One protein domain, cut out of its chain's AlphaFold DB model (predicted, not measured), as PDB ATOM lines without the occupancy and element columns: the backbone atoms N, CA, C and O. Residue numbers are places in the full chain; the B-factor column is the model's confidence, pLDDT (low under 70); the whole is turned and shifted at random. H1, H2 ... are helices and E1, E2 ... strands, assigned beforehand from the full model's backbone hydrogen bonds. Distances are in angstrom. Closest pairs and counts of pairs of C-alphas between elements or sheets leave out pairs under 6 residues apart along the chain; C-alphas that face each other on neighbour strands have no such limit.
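This is residues 75 to 186 of the 582 residues of an uncharacterized protein of Aphanomyces astaci (UniProt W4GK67). What does the model look like? A twisted four-stranded wall, E2, E1, E4, E5, has H1 over E1 on one face, and on that same side a short two-stranded ribbon, E3 with E6, lies near E5. What is it made of? The printed part has 112 residues, with 50 in named elements, under half: E1, E2, H1, E3, H2, E4, E5, E6 in chain order, both sheets antiparallel, the class mixed helices and strands. How large is it? It is compact, radius of gyration of the C-alphas 14.8 A, and a rod of 52 by 24 by 23 A.

How does the larger sheet pair? E1, residues 84 to 91, bends by 52 degrees at residue 87 and forms a hairpin with E2, residues 99 to 101, with N 90 and O 100 3.0 A apart. E4, residues 144 to 152, is antiparallel to E1, with N 89 and O 147 2.9 A apart, and forms a hairpin with E5, residues 161 to 169, with N 148 and O 165 2.9 A apart. Where is the longer helix? H1, residues 103 to 111, is on this sheet over E1, height 8.4 A, its closest C-alphas to E1 being Leu 103 and Ala 88, 4.6 A; every O i to N i+4 pair in it is within hydrogen-bond range. What else is there? E3, residues 118 to 121, is antiparallel to E6, residues 179 to 182, with N 119 and O 181 2.9 A apart; the closest C-alphas of H1 and E3, Val 110 and Leu 119, are 5.4 A apart. H2, residues 127 to 130, too short for an O i to N i+4 pair, is apart from H1.

Where do the strands begin and end? E1 begins at C-alpha 84 (35.340, 1.679, 12.825), and E6 ends at C-alpha 182 (23.879, 1.789, 10.594). Which are long? E4 is 25.9 A, E5 25.5 A, E1 21.3 A and H1 12.3 A.

Which link is long? H2 to E4 is, and the printed part has no cut. Where is confidence low? Residues 75 to 81, 155 to 159 and 185 to 186 are under 70.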
ATOM      1  N   ARG A  75      39.683  22.206  11.375       39.47
ATOM      2  CA  ARG A  75      38.339  22.664  11.801       39.47
ATOM      3  C   ARG A  75      37.168  21.728  11.431       39.47
ATOM      4  O   ARG A  75      36.023  22.158  11.464       39.47
ATOM      5  N   ALA A  76      37.419  20.462  11.117       42.25
ATOM      6  CA  ALA A  76      36.391  19.432  10.979       42.25
ATOM      7  C   ALA A  76      37.035  18.087  11.333       42.25
ATOM      8  O   ALA A  76      38.050  17.723  10.743       42.25
ATOM      9  N   PHE A  77      36.492  17.378  12.320       48.22
ATOM     10  CA  PHE A  77      36.945  16.027  12.650       48.22
ATOM     11  C   PHE A  77      36.535  15.086  11.505       48.22
ATOM     12  O   PHE A  77      35.379  14.673  11.406       48.22
ATOM     13  N   GLU A  78      37.478  14.766  10.616       50.22
ATOM     14  CA  GLU A  78      37.337  13.685   9.636       50.22
ATOM     15  C   GLU A  78      37.104  12.368  10.398       50.22
ATOM     16  O   GLU A  78      38.033  11.819  10.981       50.22
ATOM     17  N   GLY A  79      35.864  11.866  10.433       58.34
ATOM     18  CA  GLY A  79      35.569  10.533  10.981       58.34
ATOM     19  C   GLY A  79      34.451  10.412  12.017       58.34
ATOM     20  O   GLY A  79      34.202   9.308  12.490       58.34
ATOM     21  N   GLN A  80      33.751  11.494  12.360       67.31
ATOM     22  CA  GLN A  80      32.591  11.408  13.258       67.31
ATOM     23  C   GLN A  80      31.468  10.569  12.660       67.31
ATOM     24  O   GLN A  80      31.216  10.634  11.455       67.31
ATOM     25  N   ASN A  81      30.800   9.787  13.511       69.19
ATOM     26  CA  ASN A  81      29.724   8.874  13.122       69.19
ATOM     27  C   ASN A  81      30.126   7.841  12.049       69.19
ATOM     28  O   ASN A  81      29.258   7.227  11.425       69.19
ATOM     29  N   ARG A  82      31.432   7.625  11.828       82.56
ATOM     30  CA  ARG A  82      31.934   6.522  11.004       82.56
ATOM     31  C   ARG A  82      32.073   5.274  11.856       82.56
ATOM     32  O   ARG A  82      32.560   5.325  12.982       82.56
ATOM     33  N   LEU A  83      31.663   4.151  11.289       87.88
ATOM     34  CA  LEU A  83      31.818   2.839  11.883       87.88
ATOM     35  C   LEU A  83      33.270   2.383  11.713       87.88
ATOM     36  O   LEU A  83      33.721   2.145  10.596       87.88
ATOM     37  N   ALA A  84      33.996   2.240  12.817       87.81
ATOM     38  CA  ALA A  84      35.340   1.679  12.825       87.81
ATOM     39  C   ALA A  84      35.312   0.299  13.487       87.81
ATOM     40  O   ALA A  84      35.115   0.188  14.695       87.81
ATOM     41  N   VAL A  85      35.513  -0.763  12.706       90.31
ATOM     42  CA  VAL A  85      35.673  -2.120  13.250       90.31
ATOM     43  C   VAL A  85      37.106  -2.262  13.749       90.31
ATOM     44  O   VAL A  85      38.046  -2.044  12.985       90.31
ATOM     45  N   ILE A  86      37.264  -2.585  15.033       88.94
ATOM     46  CA  ILE A  86      38.566  -2.653  15.718       88.94
ATOM     47  C   ILE A  86      39.050  -4.089  15.923       88.94
ATOM     48  O   ILE A  86      40.249  -4.318  16.011       88.94
ATOM     49  N   ALA A  87      38.133  -5.057  15.961       90.25
ATOM     50  CA  ALA A  87      38.458  -6.476  16.000       90.25
ATOM     51  C   ALA A  87      37.332  -7.280  15.346       90.25
ATOM     52  O   ALA A  87      36.156  -6.942  15.502       90.25
ATOM     53  N   ALA A  88      37.681  -8.339  14.619       94.12
ATOM     54  CA  ALA A  88      36.707  -9.226  14.002       94.12
ATOM     55  C   ALA A  88      37.246 -10.651  13.905       94.12
ATOM     56  O   ALA A  88      38.394 -10.857  13.500       94.12
ATOM     57  N   SER A  89      36.404 -11.626  14.230       95.62
ATOM     58  CA  SER A  89      36.737 -13.042  14.119       95.62
ATOM     59  C   SER A  89      35.565 -13.871  13.627       95.62
ATOM     60  O   SER A  89      34.402 -13.508  13.813       95.62
ATOM     61  N   PHE A  90      35.886 -14.989  12.985       95.75
ATOM     62  CA  PHE A  90      34.908 -15.949  12.500       95.75
ATOM     63  C   PHE A  90      35.365 -17.374  12.810       95.75
ATOM     64  O   PHE A  90      36.499 -17.742  12.504       95.75
ATOM     65  N   GLY A  91      34.503 -18.183  13.427       93.94
ATOM     66  CA  GLY A  91      34.824 -19.575  13.761       93.94
ATOM     67  C   GLY A  91      34.039 -20.112  14.951       93.94
ATOM     68  O   GLY A  91      32.890 -19.728  15.159       93.94
ATOM     69  N   HIS A  92      34.641 -21.016  15.722       91.88
ATOM     70  CA  HIS A  92      33.997 -21.668  16.865       91.88
ATOM     71  C   HIS A  92      33.572 -20.668  17.954       91.88
ATOM     72  O   HIS A  92      34.287 -19.716  18.245       91.88
ATOM     73  N   ALA A  93      32.440 -20.896  18.623       86.38
ATOM     74  CA  ALA A  93      31.865 -19.922  19.557       86.38
ATOM     75  C   ALA A  93      32.760 -19.582  20.768       86.38
ATOM     76  O   ALA A  93      32.680 -18.462  21.278       86.38
ATOM     77  N   SER A  94      33.599 -20.517  21.221       83.62
ATOM     78  CA  SER A  94      34.410 -20.383  22.445       83.62
ATOM     79  C   SER A  94      35.885 -20.773  22.298       83.62
ATOM     80  O   SER A  94      36.672 -20.476  23.193       83.62
ATOM     81  N   ASP A  95      36.286 -21.393  21.184       88.44
ATOM     82  CA  ASP A  95      37.654 -21.897  20.986       88.44
ATOM     83  C   ASP A  95      38.380 -21.047  19.944       88.44
ATOM     84  O   ASP A  95      38.091 -21.125  18.749       88.44
ATOM     85  N   SER A  96      39.344 -20.248  20.401       89.38
ATOM     86  CA  SER A  96      40.106 -19.342  19.543       89.38
ATOM     87  C   SER A  96      41.107 -20.049  18.623       89.38
ATOM     88  O   SER A  96      41.546 -19.440  17.647       89.38
ATOM     89  N   LYS A  97      41.444 -21.330  18.860       90.44
ATOM     90  CA  LYS A  97      42.246 -22.125  17.903       90.44
ATOM     91  C   LYS A  97      41.467 -22.452  16.636       90.44
ATOM     92  O   LYS A  97      42.058 -22.666  15.583       90.44
ATOM     93  N   ARG A  98      40.143 -22.515  16.758       93.19
ATOM     94  CA  ARG A  98      39.205 -22.896  15.699       93.19
ATOM     95  C   ARG A  98      38.480 -21.675  15.151       93.19
ATOM     96  O   ARG A  98      37.291 -21.722  14.833       93.19
ATOM     97  N   ALA A  99      39.205 -20.564  15.062       94.12
ATOM     98  CA  ALA A  99      38.717 -19.305  14.536       94.12
ATOM     99  C   ALA A  99      39.813 -18.559  13.774       94.12
ATOM    100  O   ALA A  99      41.005 -18.760  14.008       94.12
ATOM    101  N   ILE A 100      39.384 -17.690  12.865       94.69
ATOM    102  CA  ILE A 100      40.241 -16.851  12.024       94.69
ATOM    103  C   ILE A 100      39.972 -15.373  12.295       94.69
ATOM    104  O   ILE A 100      38.851 -14.985  12.634       94.69
ATOM    105  N   ALA A 101      41.002 -14.545  12.129       94.12
ATOM    106  CA  ALA A 101      40.866 -13.094  12.144       94.12
ATOM    107  C   ALA A 101      40.339 -12.634  10.781       94.12
ATOM    108  O   ALA A 101      40.915 -12.980   9.756       94.12
ATOM    109  N   VAL A 102      39.255 -11.859  10.775       94.50
ATOM    110  CA  VAL A 102      38.598 -11.376   9.539       94.50
ATOM    111  C   VAL A 102      38.452  -9.851   9.522       94.50
ATOM    112  O   VAL A 102      37.549  -9.285   8.907       94.50
ATOM    113  N   LEU A 103      39.318  -9.163  10.271       92.75
ATOM    114  CA  LEU A 103      39.255  -7.715  10.465       92.75
ATOM    115  C   LEU A 103      39.391  -6.948   9.150       92.75
ATOM    116  O   LEU A 103      38.592  -6.049   8.892       92.75
ATOM    117  N   ALA A 104      40.367  -7.312   8.318       90.62
ATOM    118  CA  ALA A 104      40.645  -6.610   7.069       90.62
ATOM    119  C   ALA A 104      39.476  -6.728   6.079       90.62
ATOM    120  O   ALA A 104      39.095  -5.749   5.437       90.62
ATOM    121  N   GLU A 105      38.868  -7.909   5.989       94.44
ATOM    122  CA  GLU A 105      37.724  -8.191   5.126       94.44
ATOM    123  C   GLU A 105      36.499  -7.396   5.577       94.44
ATOM    124  O   GLU A 105      35.849  -6.744   4.762       94.44
ATOM    125  N   VAL A 106      36.211  -7.377   6.881       92.62
ATOM    126  CA  VAL A 106      35.076  -6.614   7.415       92.62
ATOM    127  C   VAL A 106      35.302  -5.104   7.273       92.62
ATOM    128  O   VAL A 106      34.381  -4.385   6.885       92.62
ATOM    129  N   GLN A 107      36.515  -4.601   7.523       90.75
ATOM    130  CA  GLN A 107      36.849  -3.189   7.302       90.75
ATOM    131  C   GLN A 107      36.698  -2.791   5.830       90.75
ATOM    132  O   GLN A 107      36.161  -1.720   5.540       90.75
ATOM    133  N   ALA A 108      37.098  -3.665   4.899       89.75
ATOM    134  CA  ALA A 108      36.873  -3.443   3.479       89.75
ATOM    135  C   ALA A 108      35.374  -3.321   3.176       89.75
ATOM    136  O   ALA A 108      34.979  -2.400   2.467       89.75
ATOM    137  N   LEU A 109      34.517  -4.170   3.754       89.94
ATOM    138  CA  LEU A 109      33.060  -4.081   3.574       89.94
ATOM    139  C   LEU A 109      32.479  -2.751   4.073       89.94
ATOM    140  O   LEU A 109      31.641  -2.166   3.389       89.94
ATOM    141  N   VAL A 110      32.955  -2.228   5.206       87.56
ATOM    142  CA  VAL A 110      32.532  -0.904   5.701       87.56
ATOM    143  C   VAL A 110      32.980   0.221   4.760       87.56
ATOM    144  O   VAL A 110      32.219   1.160   4.518       87.56
ATOM    145  N   ALA A 111      34.178   0.110   4.182       84.88
ATOM    146  CA  ALA A 111      34.725   1.102   3.255       84.88
ATOM    147  C   ALA A 111      33.964   1.197   1.917       84.88
ATOM    148  O   ALA A 111      34.056   2.217   1.236       84.88
ATOM    149  N   HIS A 112      33.168   0.184   1.549       81.31
ATOM    150  CA  HIS A 112      32.289   0.258   0.373       81.31
ATOM    151  C   HIS A 112      31.124   1.242   0.570       81.31
ATOM    152  O   HIS A 112      30.544   1.717  -0.407       81.31
ATOM    153  N   SER A 113      30.770   1.573   1.817       74.69
ATOM    154  CA  SER A 113      29.811   2.640   2.100       74.69
ATOM    155  C   SER A 113      30.496   3.993   1.932       74.69
ATOM    156  O   SER A 113      31.475   4.282   2.616       74.69
ATOM    157  N   THR A 114      29.945   4.882   1.103       72.62
ATOM    158  CA  THR A 114      30.495   6.236   0.878       72.62
ATOM    159  C   THR A 114      30.703   7.010   2.185       72.62
ATOM    160  O   THR A 114      31.710   7.692   2.373       72.62
ATOM    161  N   THR A 115      29.789   6.838   3.138       73.25
ATOM    162  CA  THR A 115      29.831   7.448   4.474       73.25
ATOM    163  C   THR A 115      30.649   6.664   5.501       73.25
ATOM    164  O   THR A 115      30.874   7.180   6.591       73.25
ATOM    165  N   HIS A 116      31.086   5.436   5.184       82.50
ATOM    166  CA  HIS A 116      31.730   4.495   6.115       82.50
ATOM    167  C   HIS A 116      30.921   4.283   7.401       82.50
ATOM    168  O   HIS A 116      31.472   4.128   8.487       82.50
ATOM    169  N   SER A 117      29.598   4.356   7.303       83.62
ATOM    170  CA  SER A 117      28.717   4.427   8.468       83.62
ATOM    171  C   SER A 117      27.741   3.252   8.542       83.62
ATOM    172  O   SER A 117      26.896   3.186   9.433       83.62
ATOM    173  N   ARG A 118      27.868   2.301   7.610       88.94
ATOM    174  CA  ARG A 118      26.994   1.140   7.493       88.94
ATOM    175  C   ARG A 118      27.794  -0.136   7.262       88.94
ATOM    176  O   ARG A 118      28.691  -0.165   6.426       88.94
ATOM    177  N   LEU A 119      27.390  -1.198   7.950       92.88
ATOM    178  CA  LEU A 119      27.740  -2.581   7.650       92.88
ATOM    179  C   LEU A 119      26.437  -3.366   7.508       92.88
ATOM    180  O   LEU A 119      25.604  -3.343   8.411       92.88
ATOM    181  N   HIS A 120      26.245  -4.038   6.378       93.19
ATOM    182  CA  HIS A 120      25.075  -4.879   6.157       93.19
ATOM    183  C   HIS A 120      25.490  -6.216   5.550       93.19
ATOM    184  O   HIS A 120      26.020  -6.242   4.441       93.19
ATOM    185  N   LEU A 121      25.227  -7.303   6.271       93.38
ATOM    186  CA  LEU A 121      25.367  -8.676   5.797       93.38
ATOM    187  C   LEU A 121      23.978  -9.332   5.821       93.38
ATOM    188  O   LEU A 121      23.401  -9.473   6.904       93.38
ATOM    189  N   PRO A 122      23.415  -9.714   4.664       92.94
ATOM    190  CA  PRO A 122      22.107 -10.357   4.610       92.94
ATOM    191  C   PRO A 122      22.092 -11.722   5.312       92.94
ATOM    192  O   PRO A 122      23.100 -12.435   5.339       92.94
ATOM    193  N   ALA A 123      20.922 -12.119   5.815       92.81
ATOM    194  CA  ALA A 123      20.696 -13.488   6.274       92.81
ATOM    195  C   ALA A 123      20.888 -14.489   5.125       92.81
ATOM    196  O   ALA A 123      20.674 -14.158   3.959       92.81
ATOM    197  N   GLY A 124      21.297 -15.710   5.455       91.50
ATOM    198  CA  GLY A 124      21.574 -16.770   4.488       91.50
ATOM    199  C   GLY A 124      22.861 -16.571   3.684       91.50
ATOM    200  O   GLY A 124      23.178 -17.412   2.850       91.50
ATOM    201  N   THR A 125      23.623 -15.496   3.916       90.25
ATOM    202  CA  THR A 125      24.869 -15.255   3.178       90.25
ATOM    203  C   THR A 125      25.969 -16.197   3.674       90.25
ATOM    204  O   THR A 125      26.352 -16.079   4.844       90.25
ATOM    205  N   PRO A 126      26.523 -17.088   2.825       92.00
ATOM    206  CA  PRO A 126      27.641 -17.950   3.197       92.00
ATOM    207  C   PRO A 126      28.915 -17.108   3.305       92.00
ATOM    208  O   PRO A 126      29.501 -16.697   2.298       92.00
ATOM    209  N   LEU A 127      29.336 -16.817   4.537       92.12
ATOM    210  CA  LEU A 127      30.412 -15.856   4.798       92.12
ATOM    211  C   LEU A 127      31.762 -16.339   4.261       92.12
ATOM    212  O   LEU A 127      32.511 -15.544   3.692       92.12
ATOM    213  N   MET A 128      32.036 -17.643   4.373       91.00
ATOM    214  CA  MET A 128      33.281 -18.248   3.888       91.00
ATOM    215  C   MET A 128      33.462 -18.067   2.384       91.00
ATOM    216  O   MET A 128      34.486 -17.556   1.955       91.00
ATOM    217  N   SER A 129      32.472 -18.432   1.569       88.81
ATOM    218  CA  SER A 129      32.601 -18.323   0.111       88.81
ATOM    219  C   SER A 129      32.481 -16.884  -0.392       88.81
ATOM    220  O   SER A 129      33.099 -16.539  -1.394       88.81
ATOM    221  N   SER A 130      31.685 -16.051   0.285       90.00
ATOM    222  CA  SER A 130      31.361 -14.701  -0.197       90.00
ATOM    223  C   SER A 130      32.409 -13.661   0.188       90.00
ATOM    224  O   SER A 130      32.748 -12.805  -0.626       90.00
ATOM    225  N   TYR A 131      32.917 -13.718   1.423       90.56
ATOM    226  CA  TYR A 131      33.751 -12.651   1.987       90.56
ATOM    227  C   TYR A 131      35.089 -13.147   2.539       90.56
ATOM    228  O   TYR A 131      36.068 -12.407   2.492       90.56
ATOM    229  N   PHE A 132      35.158 -14.390   3.021       92.94
ATOM    230  CA  PHE A 132      36.351 -14.956   3.668       92.94
ATOM    231  C   PHE A 132      36.996 -16.076   2.839       92.94
ATOM    232  O   PHE A 132      37.616 -16.986   3.383       92.94
ATOM    233  N   SER A 133      36.887 -16.003   1.509       90.12
ATOM    234  CA  SER A 133      37.269 -17.083   0.581       90.12
ATOM    235  C   SER A 133      38.764 -17.407   0.561       90.12
ATOM    236  O   SER A 133      39.174 -18.438   0.035       90.12
ATOM    237  N   LYS A 134      39.586 -16.533   1.149       91.25
ATOM    238  CA  LYS A 134      41.033 -16.714   1.306       91.25
ATOM    239  C   LYS A 134      41.403 -17.678   2.435       91.25
ATOM    240  O   LYS A 134      42.548 -18.119   2.486       91.25
ATOM    241  N   TYR A 135      40.473 -17.978   3.337       90.44
ATOM    242  CA  TYR A 135      40.718 -18.811   4.509       90.44
ATOM    243  C   TYR A 135      40.106 -20.201   4.332       90.44
ATOM    244  O   TYR A 135      39.073 -20.371   3.687       90.44
ATOM    245  N   ALA A 136      40.731 -21.201   4.954       90.31
ATOM    246  CA  ALA A 136      40.097 -22.498   5.158       90.31
ATOM    247  C   ALA A 136      39.018 -22.395   6.250       90.31
ATOM    248  O   ALA A 136      39.116 -21.541   7.134       90.31
ATOM    249  N   ASP A 137      38.006 -23.268   6.206       90.31
ATOM    250  CA  ASP A 137      36.998 -23.342   7.267       90.31
ATOM    251  C   ASP A 137      37.672 -23.730   8.604       90.31
ATOM    252  O   ASP A 137      38.219 -24.832   8.708       90.31
ATOM    253  N   PRO A 138      37.639 -22.858   9.633       90.81
ATOM    254  CA  PRO A 138      38.321 -23.113  10.898       90.81
ATOM    255  C   PRO A 138      37.574 -24.083  11.832       90.81
ATOM    256  O   PRO A 138      38.157 -24.586  12.795       90.81
ATOM    257  N   ALA A 139      36.289 -24.347  11.578       91.38
ATOM    258  CA  ALA A 139      35.439 -25.221  12.384       91.38
ATOM    259  C   ALA A 139      34.441 -25.978  11.478       91.38
ATOM    260  O   ALA A 139      33.241 -25.671  11.464       91.38
ATOM    261  N   PRO A 140      34.923 -26.964  10.698       89.19
ATOM    262  CA  PRO A 140      34.088 -27.691   9.748       89.19
ATOM    263  C   PRO A 140      33.003 -28.496  10.466       89.19
ATOM    264  O   PRO A 140      33.240 -29.077  11.523       89.19
ATOM    265  N   SER A 141      31.814 -28.556   9.860       87.75
ATOM    266  CA  SER A 141      30.617 -29.244  10.390       87.75
ATOM    267  C   SER A 141      30.069 -28.706  11.717       87.75
ATOM    268  O   SER A 141      29.114 -29.261  12.257       87.75
ATOM    269  N   GLU A 142      30.610 -27.601  12.221       90.31
ATOM    270  CA  GLU A 142      30.129 -26.937  13.426       90.31
ATOM    271  C   GLU A 142      29.533 -25.571  13.107       90.31
ATOM    272  O   GLU A 142      29.859 -24.941  12.092       90.31
ATOM    273  N   ARG A 143      28.635 -25.123  13.991       90.19
ATOM    274  CA  ARG A 143      28.091 -23.767  13.942       90.19
ATOM    275  C   ARG A 143      29.197 -22.773  14.248       90.19
ATOM    276  O   ARG A 143      29.991 -22.970  15.168       90.19
ATOM    277  N   LYS A 144      29.220 -21.697  13.476       93.25
ATOM    278  CA  LYS A 144      30.246 -20.662  13.566       93.25
ATOM    279  C   LYS A 144      29.623 -19.380  14.077       93.25
ATOM    280  O   LYS A 144      28.413 -19.189  14.010       93.25
ATOM    281  N   VAL A 145      30.451 -18.487  14.583       93.75
ATOM    282  CA  VAL A 145      30.022 -17.180  15.061       93.75
ATOM    283  C   VAL A 145      30.924 -16.129  14.441       93.75
ATOM    284  O   VAL A 145      32.146 -16.248  14.498       93.75
ATOM    285  N   LEU A 146      30.313 -15.104  13.851       95.31
ATOM    286  CA  LEU A 146      30.991 -13.862  13.504       95.31
ATOM    287  C   LEU A 146      30.943 -12.948  14.729       95.31
ATOM    288  O   LEU A 146      29.860 -12.555  15.162       95.31
ATOM    289  N   CYS A 147      32.100 -12.619  15.293       94.06
ATOM    290  CA  CYS A 147      32.230 -11.698  16.416       94.06
ATOM    291  C   CYS A 147      32.898 -10.412  15.932       94.06
ATOM    292  O   CYS A 147      33.997 -10.469  15.382       94.06
ATOM    293  N   LEU A 148      32.255  -9.261  16.133       93.94
ATOM    294  CA  LEU A 148      32.784  -7.956  15.742       93.94
ATOM    295  C   LEU A 148      32.789  -7.015  16.936       93.94
ATOM    296  O   LEU A 148      31.783  -6.883  17.630       93.94
ATOM    297  N   ARG A 149      33.889  -6.287  17.102       91.69
ATOM    298  CA  ARG A 149      33.972  -5.118  17.975       91.69
ATOM    299  C   ARG A 149      34.154  -3.875  17.144       91.69
ATOM    300  O   ARG A 149      34.966  -3.854  16.215       91.69
ATOM    301  N   TYR A 150      33.439  -2.828  17.509       91.06
ATOM    302  CA  TYR A 150      33.483  -1.576  16.782       91.06
ATOM    303  C   TYR A 150      33.389  -0.366  17.699       91.06
ATOM    304  O   TYR A 150      32.972  -0.441  18.856       91.06
ATOM    305  N   VAL A 151      33.792   0.762  17.128       88.38
ATOM    306  CA  VAL A 151      33.754   2.084  17.733       88.38
ATOM    307  C   VAL A 151      33.103   3.040  16.745       88.38
ATOM    308  O   VAL A 151      33.403   3.007  15.550       88.38
ATOM    309  N   VAL A 152      32.223   3.903  17.246       85.81
ATOM    310  CA  VAL A 152      31.654   5.022  16.492       85.81
ATOM    311  C   VAL A 152      32.037   6.312  17.215       85.81
ATOM    312  O   VAL A 152      31.451   6.632  18.257       85.81
ATOM    313  N   PRO A 153      33.048   7.039  16.711       77.50
ATOM    314  CA  PRO A 153      33.535   8.246  17.359       77.50
ATOM    315  C   PRO A 153      32.500   9.365  17.364       77.50
ATOM    316  O   PRO A 153      31.853   9.642  16.348       77.50
ATOM    317  N   ASN A 154      32.421  10.057  18.496       71.25
ATOM    318  CA  ASN A 154      31.575  11.226  18.695       71.25
ATOM    319  C   ASN A 154      32.442  12.472  18.963       71.25
ATOM    320  O   ASN A 154      33.609  12.365  19.338       71.25
ATOM    321  N   LEU A 155      31.875  13.665  18.757       64.44
ATOM    322  CA  LEU A 155      32.478  14.952  19.131       64.44
ATOM    323  C   LEU A 155      32.923  14.966  20.593       64.44
ATOM    324  O   LEU A 155      33.984  15.503  20.907       64.44
ATOM    325  N   ASN A 156      32.090  14.402  21.466       62.38
ATOM    326  CA  ASN A 156      32.435  14.179  22.856       62.38
ATOM    327  C   ASN A 156      33.036  12.769  22.998       62.38
ATOM    328  O   ASN A 156      32.299  11.803  22.792       62.38
ATOM    329  N   PRO A 157      34.326  12.628  23.355       65.00
ATOM    330  CA  PRO A 157      34.953  11.326  23.564       65.00
ATOM    331  C   PRO A 157      34.218  10.457  24.587       65.00
ATOM    332  O   PRO A 157      34.139   9.249  24.384       65.00
ATOM    333  N   ASP A 158      33.617  11.069  25.611       61.31
ATOM    334  CA  ASP A 158      32.845  10.369  26.649       61.31
ATOM    335  C   ASP A 158      31.531   9.784  26.106       61.31
ATOM    336  O   ASP A 158      30.949   8.883  26.698       61.31
ATOM    337  N   LEU A 159      31.076  10.276  24.949       66.81
ATOM    338  CA  LEU A 159      29.931   9.763  24.196       66.81
ATOM    339  C   LEU A 159      30.393   8.980  22.962       66.81
ATOM    340  O   LEU A 159      29.680   8.916  21.961       66.81
ATOM    341  N   THR A 160      31.609   8.434  22.975       78.19
ATOM    342  CA  THR A 160      32.035   7.491  21.939       78.19
ATOM    343  C   THR A 160      31.272   6.192  22.132       78.19
ATOM    344  O   THR A 160      31.229   5.637  23.228       78.19
ATOM    345  N   ARG A 161      30.653   5.692  21.063       85.12
ATOM    346  CA  ARG A 161      29.880   4.458  21.146       85.12
ATOM    347  C   ARG A 161      30.791   3.263  20.919       85.12
ATOM    348  O   ARG A 161      31.458   3.187  19.888       85.12
ATOM    349  N   HIS A 162      30.783   2.329  21.859       88.06
ATOM    350  CA  HIS A 162      31.527   1.076  21.787       88.06
ATOM    351  C   HIS A 162      30.546  -0.090  21.786       88.06
ATOM    352  O   HIS A 162      29.670  -0.156  22.649       88.06
ATOM    353  N   GLY A 163      30.692  -1.007  20.833       91.31
ATOM    354  CA  GLY A 163      29.789  -2.143  20.709       91.31
ATOM    355  C   GLY A 163      30.497  -3.436  20.333       91.31
ATOM    356  O   GLY A 163      31.528  -3.437  19.658       91.31
ATOM    357  N   GLU A 164      29.914  -4.546  20.773       92.50
ATOM    358  CA  GLU A 164      30.279  -5.898  20.367       92.50
ATOM    359  C   GLU A 164      29.035  -6.643  19.884       92.50
ATOM    360  O   GLU A 164      28.081  -6.837  20.638       92.50
ATOM    361  N   VAL A 165      29.078  -7.134  18.648       93.69
ATOM    362  CA  VAL A 165      28.026  -7.979  18.076       93.69
ATOM    363  C   VAL A 165      28.536  -9.388  17.827       93.69
ATOM    364  O   VAL A 165      29.670  -9.602  17.399       93.69
ATOM    365  N   ARG A 166      27.661 -10.356  18.090       92.25
ATOM    366  CA  ARG A 166      27.847 -11.766  17.766       92.25
ATOM    367  C   ARG A 166      26.708 -12.208  16.868       92.25
ATOM    368  O   ARG A 166      25.550 -12.108  17.262       92.25
ATOM    369  N   CYS A 167      27.041 -12.717  15.694       92.44
ATOM    370  CA  CYS A 167      26.066 -13.241  14.752       92.44
ATOM    371  C   CYS A 167      26.331 -14.725  14.532       92.44
ATOM    372  O   CYS A 167      27.433 -15.112  14.139       92.44
ATOM    373  N   GLU A 168      25.324 -15.551  14.798       92.31
ATOM    374  CA  GLU A 168      25.408 -16.983  14.539       92.31
ATOM    375  C   GLU A 168      25.379 -17.263  13.037       92.31
ATOM    376  O   GLU A 168      24.600 -16.677  12.277       92.31
ATOM    377  N   ALA A 169      26.219 -18.204  12.629       91.06
ATOM    378  CA  ALA A 169      26.217 -18.812  11.319       91.06
ATOM    379  C   ALA A 169      25.938 -20.315  11.448       91.06
ATOM    380  O   ALA A 169      26.380 -20.982  12.392       91.06
ATOM    381  N   GLY A 170      25.199 -20.847  10.478       88.50
ATOM    382  CA  GLY A 170      24.935 -22.270  10.336       88.50
ATOM    383  C   GLY A 170      26.215 -23.088  10.164       88.50
ATOM    384  O   GLY A 170      27.330 -22.568  10.064       88.50
ATOM    385  N   THR A 171      26.059 -24.408  10.126       87.94
ATOM    386  CA  THR A 171      27.178 -25.331   9.881       87.94
ATOM    387  C   THR A 171      27.792 -25.139   8.492       87.94
ATOM    388  O   THR A 171      28.999 -25.305   8.322       87.94
ATOM    389  N   ASP A 172      26.979 -24.699   7.535       85.38
ATOM    390  CA  ASP A 172      27.339 -24.266   6.181       85.38
ATOM    391  C   ASP A 172      28.058 -22.901   6.128       85.38
ATOM    392  O   ASP A 172      28.519 -22.476   5.070       85.38
ATOM    393  N   GLY A 173      28.175 -22.206   7.265       86.38
ATOM    394  CA  GLY A 173      28.775 -20.878   7.355       86.38
ATOM    395  C   GLY A 173      27.866 -19.741   6.879       86.38
ATOM    396  O   GLY A 173      28.350 -18.615   6.737       86.38
ATOM    397  N   ALA A 174      26.575 -20.005   6.643       91.62
ATOM    398  CA  ALA A 174      25.596 -18.981   6.302       91.62
ATOM    399  C   ALA A 174      25.073 -18.264   7.551       91.62
ATOM    400  O   ALA A 174      24.723 -18.910   8.536       91.62
ATOM    401  N   LEU A 175      24.995 -16.931   7.527       92.44
ATOM    402  CA  LEU A 175      24.421 -16.170   8.645       92.44
ATOM    403  C   LEU A 175      22.956 -16.548   8.894       92.44
ATOM    404  O   LEU A 175      22.145 -16.525   7.971       92.44
ATOM    405  N   VAL A 176      22.597 -16.827  10.148       92.44
ATOM    406  CA  VAL A 176      21.216 -17.182  10.525       92.44
ATOM    407  C   VAL A 176      20.296 -15.961  10.463       92.44
ATOM    408  O   VAL A 176      19.174 -16.040   9.970       92.44
ATOM    409  N   LEU A 177      20.785 -14.815  10.938       90.50
ATOM    410  CA  LEU A 177      20.081 -13.534  10.953       90.50
ATOM    411  C   LEU A 177      20.923 -12.467  10.246       90.50
ATOM    412  O   LEU A 177      22.151 -12.586  10.214       90.50
ATOM    413  N   PRO A 178      20.297 -11.421   9.677       92.75
ATOM    414  CA  PRO A 178      21.053 -10.363   9.033       92.75
ATOM    415  C   PRO A 178      21.824  -9.556  10.083       92.75
ATOM    416  O   PRO A 178      21.289  -9.214  11.137       92.75
ATOM    417  N   LEU A 179      23.062  -9.187   9.766       94.50
ATOM    418  CA  LEU A 179      23.817  -8.203  10.533       94.50
ATOM    419  C   LEU A 179      23.618  -6.838   9.882       94.50
ATOM    420  O   LEU A 179      24.057  -6.629   8.754       94.50
ATOM    421  N   THR A 180      22.986  -5.901  10.585       92.56
ATOM    422  CA  THR A 180      22.866  -4.515  10.118       92.56
ATOM    423  C   THR A 180      23.316  -3.564  11.210       92.56
ATOM    424  O   THR A 180      22.671  -3.460  12.244       92.56
ATOM    425  N   LEU A 181      24.409  -2.855  10.952       92.69
ATOM    426  CA  LEU A 181      24.851  -1.714  11.740       92.69
ATOM    427  C   LEU A 181      24.741  -0.479  10.858       92.69
ATOM    428  O   LEU A 181      25.266  -0.468   9.743       92.69
ATOM    429  N   HIS A 182      24.048   0.548  11.332       89.19
ATOM    430  CA  HIS A 182      23.879   1.789  10.594       89.19
ATOM    431  C   HIS A 182      23.916   2.973  11.549       89.19
ATOM    432  O   HIS A 182      23.065   3.108  12.421       89.19
ATOM    433  N   PHE A 183      24.897   3.836  11.338       85.25
ATOM    434  CA  PHE A 183      25.078   5.071  12.073       85.25
ATOM    435  C   PHE A 183      24.952   6.207  11.068       85.25
ATOM    436  O   PHE A 183      25.622   6.222  10.038       85.25
ATOM    437  N   ALA A 184      24.054   7.146  11.318       74.56
ATOM    438  CA  ALA A 184      23.902   8.318  10.472       74.56
ATOM    439  C   ALA A 184      23.814   9.548  11.363       74.56
ATOM    440  O   ALA A 184      23.296   9.481  12.474       74.56
ATOM    441  N   VAL A 185      24.298  10.682  10.857       68.56
ATOM    442  CA  VAL A 185      24.194  11.970  11.563       68.56
ATOM    443  C   VAL A 185      22.723  12.307  11.853       68.56
ATOM    444  O   VAL A 185      22.406  12.843  12.909       68.56
ATOM    445  N   ASP A 186      21.836  11.907  10.941       66.75
ATOM    446  CA  ASP A 186      20.392  12.144  10.995       66.75
ATOM    447  C   ASP A 186      19.617  11.081  11.797       66.75
ATOM    448  O   ASP A 186      18.406  11.195  11.964       66.75
TER     449      ASP A 186